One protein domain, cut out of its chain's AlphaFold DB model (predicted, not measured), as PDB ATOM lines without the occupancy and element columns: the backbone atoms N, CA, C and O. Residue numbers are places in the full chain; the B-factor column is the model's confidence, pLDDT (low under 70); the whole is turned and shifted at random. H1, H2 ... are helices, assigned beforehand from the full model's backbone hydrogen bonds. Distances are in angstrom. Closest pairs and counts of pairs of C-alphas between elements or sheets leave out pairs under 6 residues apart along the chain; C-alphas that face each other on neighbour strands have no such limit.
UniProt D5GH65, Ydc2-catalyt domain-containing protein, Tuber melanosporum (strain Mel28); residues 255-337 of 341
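This is residues 255 to 337 of the 341 residues of the protein "Ydc2-catalyt domain-containing protein" of Tuber melanosporum (strain Mel28) (UniProt D5GH65). One long helix, H3, makes the long axis of this model; H1 crosses it near its first end, and the short H4 turns off at its far end to make a corner. The small H2 sits in the loops between H1 and H3, near the last residues of H1, and residues 292 to 297 of the loop after it stick out beyond the first end of H3. The printed part has 83 residues with four named helices, H1, H2, H3 and H4 in that order, and no named strand; the class is all helix. The whole is loose, with a radius of gyration of the C-alphas of 16.4 A, and elongated, spanning 53 by 34 by 22 A.

Find C-alpha 255 at (-58.425, -1.352, -44.998); from there H1, residues 255 to 271, runs 24.9 A. Go on to residues 283 to 287 for H2, five residues long. Next find C-alpha 303 at (-53.248, -14.214, -51.780), where H3 begins; it takes residues 303 to 327 and runs 36.0 A to C-alpha 327 at (-46.456, -23.377, -17.669). H4, residues 330 to 337, covers 11.1 A and ends at C-alpha 337 at (-32.364, -12.207, -20.322).

Look first at residues 259 to 266 of H1, which alone touch H3. The closest C-alphas are those of Ile 263 and Ala 307, 5.8 A apart, and the two lines are only just about perpendicular, at 73 degrees. On H3, residues 303 to 311 alone touch H1. H1 and H2 are close but not clearly touching, with the C-alphas of Val 270 and Ala 286 closest at 7.0 A. H2 is apart from H3 and from H4. At residues 322 to 326 of H3, which alone touch H4, the two helices only just touch, with 3 pairs of C-alphas within 8 A, and they touch only at the corner. Their closest C-alphas, of Lys 325 and Leu 331, are 5.0 A apart, and their lines are about perpendicular at 86 degrees. H1 and H4 are apart. In H1, H2, H3 and H4 every O i to N i+4 pair is within hydrogen-bond range.

The C-alphas farthest apart are those of Gly 295 and Gly 329, 53.4 A. The printed part has no cut. The links H1 to H2, 11 residues, and H2 to H3, 15 residues, are long; H3 to H4 is tight. Residues 279 to 284, 292 to 297, and 315 to 320 of H3 stand free. Mean pLDDT of the printed part is 83.2; it is under 70 at residues 255, 274 to 275, 294 to 295, 297 to 298, 300 and 336 to 337.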
ATOM      1  N   PRO A 255     -58.258   0.106 -45.124       67.88
ATOM      2  CA  PRO A 255     -58.425  -1.352 -44.998       67.88
ATOM      3  C   PRO A 255     -57.534  -2.174 -45.940       67.88
ATOM      4  O   PRO A 255     -57.093  -3.273 -45.604       67.88
ATOM      5  N   ASN A 256     -57.210  -1.617 -47.112       76.12
ATOM      6  CA  ASN A 256     -56.307  -2.251 -48.072       76.12
ATOM      7  C   ASN A 256     -54.859  -2.307 -47.572       76.12
ATOM      8  O   ASN A 256     -54.105  -3.165 -48.026       76.12
ATOM      9  N   LYS A 257     -54.464  -1.433 -46.635       83.25
ATOM     10  CA  LYS A 257     -53.126  -1.451 -46.031       83.25
ATOM     11  C   LYS A 257     -52.905  -2.776 -45.311       83.25
ATOM     12  O   LYS A 257     -51.952  -3.473 -45.633       83.25
ATOM     13  N   THR A 258     -53.823  -3.152 -44.423       83.19
ATOM     14  CA  THR A 258     -53.734  -4.384 -43.630       83.19
ATOM     15  C   THR A 258     -53.704  -5.621 -44.521       83.19
ATOM     16  O   THR A 258     -52.855  -6.486 -44.336       83.19
ATOM     17  N   LYS A 259     -54.567  -5.670 -45.548       84.38
ATOM     18  CA  LYS A 259     -54.559  -6.744 -46.553       84.38
ATOM     19  C   LYS A 259     -53.188  -6.895 -47.214       84.38
ATOM     20  O   LYS A 259     -52.669  -8.000 -47.318       84.38
ATOM     21  N   MET A 260     -52.589  -5.790 -47.652       84.75
ATOM     22  CA  MET A 260     -51.284  -5.861 -48.302       84.75
ATOM     23  C   MET A 260     -50.130  -6.099 -47.316       84.75
ATOM     24  O   MET A 260     -49.132  -6.673 -47.730       84.75
ATOM     25  N   GLN A 261     -50.253  -5.706 -46.043       88.31
ATOM     26  CA  GLN A 261     -49.258  -5.994 -44.996       88.31
ATOM     27  C   GLN A 261     -49.147  -7.495 -44.729       88.31
ATOM     28  O   GLN A 261     -48.036  -8.008 -44.685       88.31
ATOM     29  N   LYS A 262     -50.279  -8.201 -44.650       89.00
ATOM     30  CA  LYS A 262     -50.323  -9.666 -44.512       89.00
ATOM     31  C   LYS A 262     -49.592 -10.371 -45.649       89.00
ATOM     32  O   LYS A 262     -48.720 -11.196 -45.416       89.00
ATOM     33  N   ILE A 263     -49.933 -10.001 -46.887       89.25
ATOM     34  CA  ILE A 263     -49.313 -10.585 -48.080       89.25
ATOM     35  C   ILE A 263     -47.818 -10.269 -48.101       89.25
ATOM     36  O   ILE A 263     -47.025 -11.162 -48.354       89.25
ATOM     37  N   ALA A 264     -47.435  -9.020 -47.821       87.69
ATOM     38  CA  ALA A 264     -46.033  -8.615 -47.802       87.69
ATOM     39  C   ALA A 264     -45.218  -9.405 -46.769       87.69
ATOM     40  O   ALA A 264     -44.132  -9.857 -47.109       87.69
ATOM     41  N   LEU A 265     -45.766  -9.614 -45.569       88.12
ATOM     42  CA  LEU A 265     -45.127 -10.387 -44.507       88.12
ATOM     43  C   LEU A 265     -44.891 -11.845 -44.928       88.12
ATOM     44  O   LEU A 265     -43.781 -12.351 -44.811       88.12
ATOM     45  N   VAL A 266     -45.912 -12.508 -45.481       89.56
ATOM     46  CA  VAL A 266     -45.767 -13.893 -45.964       89.56
ATOM     47  C   VAL A 266     -44.803 -13.968 -47.151       89.56
ATOM     48  O   VAL A 266     -43.972 -14.868 -47.203       89.56
ATOM     49  N   SER A 267     -44.868 -13.016 -48.087       89.06
ATOM     50  CA  SER A 267     -43.922 -12.930 -49.206       89.06
ATOM     51  C   SER A 267     -42.475 -12.794 -48.735       89.06
ATOM     52  O   SER A 267     -41.608 -13.453 -49.293       89.06
ATOM     53  N   GLU A 268     -42.219 -11.975 -47.715       87.06
ATOM     54  CA  GLU A 268     -40.891 -11.814 -47.114       87.06
ATOM     55  C   GLU A 268     -40.385 -13.141 -46.537       87.06
ATOM     56  O   GLU A 268     -39.292 -13.571 -46.887       87.06
ATOM     57  N   TRP A 269     -41.206 -13.860 -45.765       88.50
ATOM     58  CA  TRP A 269     -40.813 -15.162 -45.201       88.50
ATOM     59  C   TRP A 269     -40.528 -16.217 -46.266       88.50
ATOM     60  O   TRP A 269     -39.621 -17.028 -46.109       88.50
ATOM     61  N   VAL A 270     -41.295 -16.205 -47.357       87.31
ATOM     62  CA  VAL A 270     -41.070 -17.102 -48.493       87.31
ATOM     63  C   VAL A 270     -39.756 -16.756 -49.209       87.31
ATOM     64  O   VAL A 270     -39.019 -17.663 -49.593       87.31
ATOM     65  N   GLU A 271     -39.445 -15.467 -49.387       84.81
ATOM     66  CA  GLU A 271     -38.247 -14.991 -50.099       84.81
ATOM     67  C   GLU A 271     -36.951 -15.126 -49.274       84.81
ATOM     68  O   GLU A 271     -35.906 -15.443 -49.842       84.81
ATOM     69  N   GLU A 272     -36.998 -14.924 -47.952       82.25
ATOM     70  CA  GLU A 272     -35.826 -14.982 -47.057       82.25
ATOM     71  C   GLU A 272     -35.383 -16.409 -46.686       82.25
ATOM     72  O   GLU A 272     -34.325 -16.596 -46.083       82.25
ATOM     73  N   GLY A 273     -36.147 -17.426 -47.090       71.12
ATOM     74  CA  GLY A 273     -35.949 -18.810 -46.670       71.12
ATOM     75  C   GLY A 273     -36.852 -19.128 -45.484       71.12
ATOM     76  O   GLY A 273     -36.703 -18.578 -44.396       71.12
ATOM     77  N   MET A 274     -37.824 -20.004 -45.741       67.88
ATOM     78  CA  MET A 274     -39.053 -20.121 -44.961       67.88
ATOM     79  C   MET A 274     -38.849 -20.339 -43.457       67.88
ATOM     80  O   MET A 274     -38.040 -21.150 -43.011       67.88
ATOM     81  N   THR A 275     -39.702 -19.682 -42.671       65.25
ATOM     82  CA  THR A 275     -39.885 -19.937 -41.235       65.25
ATOM     83  C   THR A 275     -40.659 -21.229 -40.941       65.25
ATOM     84  O   THR A 275     -40.702 -21.660 -39.786       65.25
ATOM     85  N   PHE A 276     -41.249 -21.848 -41.969       78.69
ATOM     86  CA  PHE A 276     -42.059 -23.065 -41.909       78.69
ATOM     87  C   PHE A 276     -41.770 -23.985 -43.103       78.69
ATOM     88  O   PHE A 276     -41.436 -23.522 -44.191       78.69
ATOM     89  N   ASP A 277     -41.947 -25.290 -42.925       82.06
ATOM     90  CA  ASP A 277     -41.786 -26.246 -44.019       82.06
ATOM     91  C   ASP A 277     -43.038 -26.268 -44.910       82.06
ATOM     92  O   ASP A 277     -44.171 -26.333 -44.420       82.06
ATOM     93  N   VAL A 278     -42.846 -26.232 -46.232       83.31
ATOM     94  CA  VAL A 278     -43.931 -26.440 -47.204       83.31
ATOM     95  C   VAL A 278     -44.051 -27.928 -47.489       83.31
ATOM     96  O   VAL A 278     -43.071 -28.578 -47.842       83.31
ATOM     97  N   ALA A 279     -45.259 -28.467 -47.324       82.44
ATOM     98  CA  ALA A 279     -45.525 -29.866 -47.630       82.44
ATOM     99  C   ALA A 279     -45.354 -30.151 -49.131       82.44
ATOM    100  O   ALA A 279     -45.701 -29.316 -49.968       82.44
ATOM    101  N   GLU A 280     -44.880 -31.358 -49.444       83.50
ATOM    102  CA  GLU A 280     -44.669 -31.817 -50.818       83.50
ATOM    103  C   GLU A 280     -45.932 -31.624 -51.675       83.50
ATOM    104  O   GLU A 280     -47.037 -32.034 -51.297       83.50
ATOM    105  N   GLY A 281     -45.763 -31.007 -52.843       83.62
ATOM    106  CA  GLY A 281     -46.841 -30.751 -53.796       83.62
ATOM    107  C   GLY A 281     -47.651 -29.480 -53.527       83.62
ATOM    108  O   GLY A 281     -48.695 -29.309 -54.157       83.62
ATOM    109  N   LEU A 282     -47.210 -28.617 -52.603       85.00
ATOM    110  CA  LEU A 282     -47.774 -27.278 -52.358       85.00
ATOM    111  C   LEU A 282     -46.800 -26.142 -52.722       85.00
ATOM    112  O   LEU A 282     -47.032 -24.981 -52.371       85.00
ATOM    113  N   GLU A 283     -45.701 -26.453 -53.408       86.44
ATOM    114  CA  GLU A 283     -44.679 -25.479 -53.802       86.44
ATOM    115  C   GLU A 283     -45.249 -24.424 -54.762       86.44
ATOM    116  O   GLU A 283     -44.885 -23.253 -54.688       86.44
ATOM    117  N   ASP A 284     -46.219 -24.802 -55.598       86.06
ATOM    118  CA  ASP A 284     -46.927 -23.889 -56.497       86.06
ATOM    119  C   ASP A 284     -47.723 -22.814 -55.736       86.06
ATOM    120  O   ASP A 284     -47.789 -21.656 -56.165       86.06
ATOM    121  N   ILE A 285     -48.288 -23.169 -54.576       86.19
ATOM    122  CA  ILE A 285     -48.976 -22.230 -53.686       86.19
ATOM    123  C   ILE A 285     -47.977 -21.238 -53.088       86.19
ATOM    124  O   ILE A 285     -48.237 -20.032 -53.099       86.19
ATOM    125  N   ALA A 286     -46.830 -21.720 -52.608       86.19
ATOM    126  CA  ALA A 286     -45.768 -20.866 -52.080       86.19
ATOM    127  C   ALA A 286     -45.211 -19.916 -53.156       86.19
ATOM    128  O   ALA A 286     -45.060 -18.714 -52.919       86.19
ATOM    129  N   ASP A 287     -45.022 -20.412 -54.380       86.50
ATOM    130  CA  ASP A 287     -44.558 -19.631 -55.527       86.50
ATOM    131  C   ASP A 287     -45.476 -18.452 -55.861       86.50
ATOM    132  O   ASP A 287     -45.026 -17.457 -56.441       86.50
ATOM    133  N   HIS A 288     -46.764 -18.507 -55.511       87.62
ATOM    134  CA  HIS A 288     -47.662 -17.372 -55.714       87.62
ATOM    135  C   HIS A 288     -47.305 -16.153 -54.847       87.62
ATOM    136  O   HIS A 288     -47.627 -15.033 -55.253       87.62
ATOM    137  N   PHE A 289     -46.602 -16.341 -53.726       87.31
ATOM    138  CA  PHE A 289     -46.118 -15.258 -52.867       87.31
ATOM    139  C   PHE A 289     -44.789 -14.653 -53.337       87.31
ATOM    140  O   PHE A 289     -44.512 -13.499 -53.010       87.31
ATOM    141  N   VAL A 290     -44.011 -15.372 -54.154       85.69
ATOM    142  CA  VAL A 290     -42.750 -14.874 -54.723       85.69
ATOM    143  C   VAL A 290     -43.023 -13.850 -55.822       85.69
ATOM    144  O   VAL A 290     -43.822 -14.095 -56.745       85.69
ATOM    145  N   ARG A 291     -42.315 -12.714 -55.788       77.94
ATOM    146  CA  ARG A 291     -42.443 -11.687 -56.834       77.94
ATOM    147  C   ARG A 291     -42.210 -12.277 -58.233       77.94
ATOM    148  O   ARG A 291     -41.194 -12.926 -58.478       77.94
ATOM    149  N   PRO A 292     -43.128 -12.050 -59.192       72.94
ATOM    150  CA  PRO A 292     -42.923 -12.515 -60.555       72.94
ATOM    151  C   PRO A 292     -41.739 -11.792 -61.199       72.94
ATOM    152  O   PRO A 292     -41.554 -10.585 -61.019       72.94
ATOM    153  N   GLN A 293     -40.977 -12.529 -62.006       73.25
ATOM    154  CA  GLN A 293     -39.952 -11.942 -62.861       73.25
ATOM    155  C   GLN A 293     -40.575 -10.928 -63.831       73.25
ATOM    156  O   GLN A 293     -41.735 -11.053 -64.245       73.25
ATOM    157  N   ALA A 294     -39.803  -9.901 -64.193       69.94
ATOM    158  CA  ALA A 294     -40.261  -8.847 -65.088       69.94
ATOM    159  C   ALA A 294     -40.787  -9.440 -66.410       69.94
ATOM    160  O   ALA A 294     -40.088 -10.181 -67.092       69.94
ATOM    161  N   GLY A 295     -42.035  -9.116 -66.763       66.62
ATOM    162  CA  GLY A 295     -42.690  -9.600 -67.985       66.62
ATOM    163  C   GLY A 295     -43.545 -10.862 -67.816       66.62
ATOM    164  O   GLY A 295     -44.354 -11.151 -68.697       66.62
ATOM    165  N   VAL A 296     -43.464 -11.564 -66.680       71.56
ATOM    166  CA  VAL A 296     -44.287 -12.753 -66.412       71.56
ATOM    167  C   VAL A 296     -45.605 -12.353 -65.750       71.56
ATOM    168  O   VAL A 296     -45.634 -11.778 -64.661       71.56
ATOM    169  N   ARG A 297     -46.732 -12.674 -66.395       62.00
ATOM    170  CA  ARG A 297     -48.067 -12.532 -65.794       62.00
ATOM    171  C   ARG A 297     -48.413 -13.813 -65.034       62.00
ATOM    172  O   ARG A 297     -48.675 -14.833 -65.661       62.00
ATOM    173  N   LYS A 298     -48.441 -13.761 -63.699       68.00
ATOM    174  CA  LYS A 298     -48.976 -14.854 -62.868       68.00
ATOM    175  C   LYS A 298     -50.507 -14.802 -62.836       68.00
ATOM    176  O   LYS A 298     -51.107 -13.728 -62.930       68.00
ATOM    177  N   LYS A 299     -51.135 -15.973 -62.700       71.69
ATOM    178  CA  LYS A 299     -52.579 -16.089 -62.456       71.69
ATOM    179  C   LYS A 299     -52.925 -15.334 -61.169       71.69
ATOM    180  O   LYS A 299     -52.190 -15.417 -60.190       71.69
ATOM    181  N   VAL A 300     -54.032 -14.593 -61.184       62.41
ATOM    182  CA  VAL A 300     -54.514 -13.876 -59.998       62.41
ATOM    183  C   VAL A 300     -55.017 -14.907 -58.993       62.41
ATOM    184  O   VAL A 300     -56.063 -15.518 -59.201       62.41
ATOM    185  N   VAL A 301     -54.253 -15.106 -57.925       75.94
ATOM    186  CA  VAL A 301     -54.648 -15.892 -56.754       75.94
ATOM    187  C   VAL A 301     -55.089 -14.921 -55.666       75.94
ATOM    188  O   VAL A 301     -54.527 -13.831 -55.538       75.94
ATOM    189  N   LYS A 302     -56.120 -15.286 -54.895       82.25
ATOM    190  CA  LYS A 302     -56.529 -14.531 -53.704       82.25
ATOM    191  C   LYS A 302     -55.514 -14.761 -52.584       82.25
ATOM    192  O   LYS A 302     -55.727 -15.558 -51.678       82.25
ATOM    193  N   LEU A 303     -54.372 -14.093 -52.707       86.94
ATOM    194  CA  LEU A 303     -53.248 -14.214 -51.780       86.94
ATOM    195  C   LEU A 303     -53.596 -13.773 -50.357       86.94
ATOM    196  O   LEU A 303     -52.945 -14.218 -49.424       86.94
ATOM    197  N   ASP A 304     -54.603 -12.917 -50.180       88.50
ATOM    198  CA  ASP A 304     -55.039 -12.504 -48.848       88.50
ATOM    199  C   ASP A 304     -55.702 -13.628 -48.064       88.50
ATOM    200  O   ASP A 304     -55.343 -13.819 -46.912       88.50
ATOM    201  N   ASP A 305     -56.591 -14.403 -48.692       89.75
ATOM    202  CA  ASP A 305     -57.255 -15.525 -48.020       89.75
ATOM    203  C   ASP A 305     -56.224 -16.600 -47.607       89.75
ATOM    204  O   ASP A 305     -56.313 -17.172 -46.523       89.75
ATOM    205  N   LEU A 306     -55.202 -16.833 -48.448       91.31
ATOM    206  CA  LEU A 306     -54.097 -17.756 -48.152       91.31
ATOM    207  C   LEU A 306     -53.151 -17.226 -47.066       91.31
ATOM    208  O   LEU A 306     -52.713 -17.984 -46.201       91.31
ATOM    209  N   ALA A 307     -52.830 -15.931 -47.102       91.88
ATOM    210  CA  ALA A 307     -52.025 -15.306 -46.059       91.88
ATOM    211  C   ALA A 307     -52.751 -15.368 -44.710       91.88
ATOM    212  O   ALA A 307     -52.127 -15.678 -43.701       91.88
ATOM    213  N   ASP A 308     -54.064 -15.139 -44.694       92.44
ATOM    214  CA  ASP A 308     -54.873 -15.144 -43.475       92.44
ATOM    215  C   ASP A 308     -54.882 -16.515 -42.803       92.44
ATOM    216  O   ASP A 308     -54.582 -16.610 -41.610       92.44
ATOM    217  N   CYS A 309     -55.128 -17.590 -43.560       93.38
ATOM    218  CA  CYS A 309     -55.127 -18.927 -42.970       93.38
ATOM    219  C   CYS A 309     -53.734 -19.366 -42.492       93.38
ATOM    220  O   CYS A 309     -53.628 -20.010 -41.446       93.38
ATOM    221  N   LEU A 310     -52.665 -18.991 -43.208       92.62
ATOM    222  CA  LEU A 310     -51.291 -19.301 -42.803       92.62
ATOM    223  C   LEU A 310     -50.892 -18.538 -41.532       92.62
ATOM    224  O   LEU A 310     -50.430 -19.146 -40.567       92.62
ATOM    225  N   LEU A 311     -51.112 -17.220 -41.505       93.69
ATOM    226  CA  LEU A 311     -50.804 -16.371 -40.352       93.69
ATOM    227  C   LEU A 311     -51.598 -16.794 -39.115       93.69
ATOM    228  O   LEU A 311     -51.058 -16.773 -38.009       93.69
ATOM    229  N   GLN A 312     -52.854 -17.213 -39.285       95.62
ATOM    230  CA  GLN A 312     -53.647 -17.777 -38.196       95.62
ATOM    231  C   GLN A 312     -53.019 -19.060 -37.637       95.62
ATOM    232  O   GLN A 312     -52.888 -19.188 -36.418       95.62
ATOM    233  N   GLY A 313     -52.628 -19.998 -38.509       94.25
ATOM    234  CA  GLY A 313     -52.001 -21.257 -38.103       94.25
ATOM    235  C   GLY A 313     -50.693 -21.045 -37.342       94.25
ATOM    236  O   GLY A 313     -50.510 -21.599 -36.259       94.25
ATOM    237  N   LEU A 314     -49.821 -20.185 -37.871       93.00
ATOM    238  CA  LEU A 314     -48.529 -19.877 -37.258       93.00
ATOM    239  C   LEU A 314     -48.682 -19.124 -35.930       93.00
ATOM    240  O   LEU A 314     -48.040 -19.499 -34.951       93.00
ATOM    241  N   ALA A 315     -49.580 -18.130 -35.858       94.06
ATOM    242  CA  ALA A 315     -49.843 -17.408 -34.610       94.06
ATOM    243  C   ALA A 315     -50.296 -18.369 -33.515       94.06
ATOM    244  O   ALA A 315     -49.787 -18.334 -32.398       94.06
ATOM    245  N   TRP A 316     -51.246 -19.248 -33.841       95.38
ATOM    246  CA  TRP A 316     -51.747 -20.215 -32.880       95.38
ATOM    247  C   TRP A 316     -50.645 -21.167 -32.414       95.38
ATOM    248  O   TRP A 316     -50.514 -21.372 -31.211       95.38
ATOM    249  N   ALA A 317     -49.815 -21.691 -33.324       92.50
ATOM    250  CA  ALA A 317     -48.700 -22.565 -32.959       92.50
ATOM    251  C   ALA A 317     -47.727 -21.879 -31.981       92.50
ATOM    252  O   ALA A 317     -47.379 -22.458 -30.951       92.50
ATOM    253  N   GLU A 318     -47.362 -20.618 -32.236       91.31
ATOM    254  CA  GLU A 318     -46.541 -19.829 -31.310       91.31
ATOM    255  C   GLU A 318     -47.229 -19.568 -29.973       91.31
ATOM    256  O   GLU A 318     -46.589 -19.643 -28.926       91.31
ATOM    257  N   TRP A 319     -48.533 -19.289 -29.967       94.00
ATOM    258  CA  TRP A 319     -49.270 -19.101 -28.718       94.00
ATOM    259  C   TRP A 319     -49.277 -20.368 -27.866       94.00
ATOM    260  O   TRP A 319     -49.152 -20.270 -26.645       94.00
ATOM    261  N   GLN A 320     -49.399 -21.547 -28.478       93.81
ATOM    262  CA  GLN A 320     -49.351 -22.809 -27.742       93.81
ATOM    263  C   GLN A 320     -47.961 -23.093 -27.181       93.81
ATOM    264  O   GLN A 320     -47.851 -23.489 -26.022       93.81
ATOM    265  N   GLU A 321     -46.909 -22.820 -27.951       90.88
ATOM    266  CA  GLU A 321     -45.537 -22.956 -27.463       90.88
ATOM    267  C   GLU A 321     -45.247 -21.975 -26.317       90.88
ATOM    268  O   GLU A 321     -44.736 -22.373 -25.272       90.88
ATOM    269  N   ASN A 322     -45.674 -20.716 -26.440       91.12
ATOM    270  CA  ASN A 322     -45.534 -19.725 -25.372       91.12
ATOM    271  C   ASN A 322     -46.304 -20.134 -24.111       91.12
ATOM    272  O   ASN A 322     -45.799 -19.980 -23.000       91.12
ATOM    273  N   ARG A 323     -47.511 -20.697 -24.256       91.12
ATOM    274  CA  ARG A 323     -48.274 -21.241 -23.122       91.12
ATOM    275  C   ARG A 323     -47.549 -22.399 -22.448       91.12
ATOM    276  O   ARG A 323     -47.568 -22.467 -21.222       91.12
ATOM    277  N   ARG A 324     -46.917 -23.285 -23.225       92.25
ATOM    278  CA  ARG A 324     -46.115 -24.395 -22.703       92.25
ATOM    279  C   ARG A 324     -44.915 -23.869 -21.914       92.25
ATOM    280  O   ARG A 324     -44.786 -24.190 -20.742       92.25
ATOM    281  N   LYS A 325     -44.116 -22.975 -22.505       89.00
ATOM    282  CA  LYS A 325     -42.975 -22.325 -21.833       89.00
ATOM    283  C   LYS A 325     -43.384 -21.579 -20.560       89.00
ATOM    284  O   LYS A 325     -42.668 -21.607 -19.568       89.00
ATOM    285  N   PHE A 326     -44.541 -20.913 -20.572       89.19
ATOM    286  CA  PHE A 326     -45.062 -20.232 -19.388       89.19
ATOM    287  C   PHE A 326     -45.440 -21.221 -18.279       89.19
ATOM    288  O   PHE A 326     -45.094 -20.999 -17.124       89.19
ATOM    289  N   ALA A 327     -46.114 -22.322 -18.624       90.19
ATOM    290  CA  ALA A 327     -46.456 -23.377 -17.669       90.19
ATOM    291  C   ALA A 327     -45.209 -24.071 -17.091       90.19
ATOM    292  O   ALA A 327     -45.199 -24.415 -15.912       90.19
ATOM    293  N   ASP A 328     -44.160 -24.211 -17.902       90.12
ATOM    294  CA  ASP A 328     -42.878 -24.807 -17.518       90.12
ATOM    295  C   ASP A 328     -41.954 -23.817 -16.772       90.12
ATOM    296  O   ASP A 328     -40.870 -24.194 -16.335       90.12
ATOM    297  N   GLY A 329     -42.360 -22.548 -16.624       85.56
ATOM    298  CA  GLY A 329     -41.595 -21.491 -15.953       85.56
ATOM    299  C   GLY A 329     -40.445 -20.886 -16.771       85.56
ATOM    300  O   GLY A 329     -39.859 -19.901 -16.342       85.56
ATOM    301  N   THR A 330     -40.149 -21.405 -17.963       84.00
ATOM    302  CA  THR A 330     -38.985 -20.994 -18.769       84.00
ATOM    303  C   THR A 330     -39.200 -19.714 -19.572       84.00
ATOM    304  O   THR A 330     -38.243 -19.116 -20.061       84.00
ATOM    305  N   LEU A 331     -40.453 -19.273 -19.742       78.38
ATOM    306  CA  LEU A 331     -40.747 -18.086 -20.549       78.38
ATOM    307  C   LEU A 331     -40.217 -16.796 -19.908       78.38
ATOM    308  O   LEU A 331     -39.765 -15.905 -20.622       78.38
ATOM    309  N   LEU A 332     -40.296 -16.681 -18.579       73.62
ATOM    310  CA  LEU A 332     -39.845 -15.481 -17.872       73.62
ATOM    311  C   LEU A 332     -38.322 -15.359 -17.924       73.62
ATOM    312  O   LEU A 332     -37.832 -14.286 -18.260       73.62
ATOM    313  N   ASP A 333     -37.601 -16.467 -17.757       72.50
ATOM    314  CA  ASP A 333     -36.142 -16.508 -17.902       72.50
ATOM    315  C   ASP A 333     -35.702 -16.027 -19.298       72.50
ATOM    316  O   ASP A 333     -34.778 -15.226 -19.440       72.50
ATOM    317  N   GLU A 334     -36.401 -16.456 -20.358       70.69
ATOM    318  CA  GLU A 334     -36.119 -16.012 -21.730       70.69
ATOM    319  C   GLU A 334     -36.400 -14.517 -21.960       70.69
ATOM    320  O   GLU A 334     -35.764 -13.911 -22.831       70.69
ATOM    321  N   LEU A 335     -37.358 -13.930 -21.237       70.12
ATOM    322  CA  LEU A 335     -37.734 -12.518 -21.350       70.12
ATOM    323  C   LEU A 335     -36.848 -11.609 -20.485       70.12
ATOM    324  O   LEU A 335     -36.472 -10.536 -20.950       70.12
ATOM    325  N   GLU A 336     -36.462 -12.037 -19.285       61.91
ATOM    326  CA  GLU A 336     -35.578 -11.286 -18.380       61.91
ATOM    327  C   GLU A 336     -34.151 -11.180 -18.939       61.91
ATOM    328  O   GLU A 336     -33.564 -10.095 -18.939       61.91
ATOM    329  N   ILE A 337     -33.640 -12.243 -19.578       56.59
ATOM    330  CA  ILE A 337     -32.364 -12.207 -20.322       56.59
ATOM    331  C   ILE A 337     -32.378 -11.140 -21.442       56.59
ATOM    332  O   ILE A 337     -31.323 -10.695 -21.901       56.59
TER     333      ILE A 337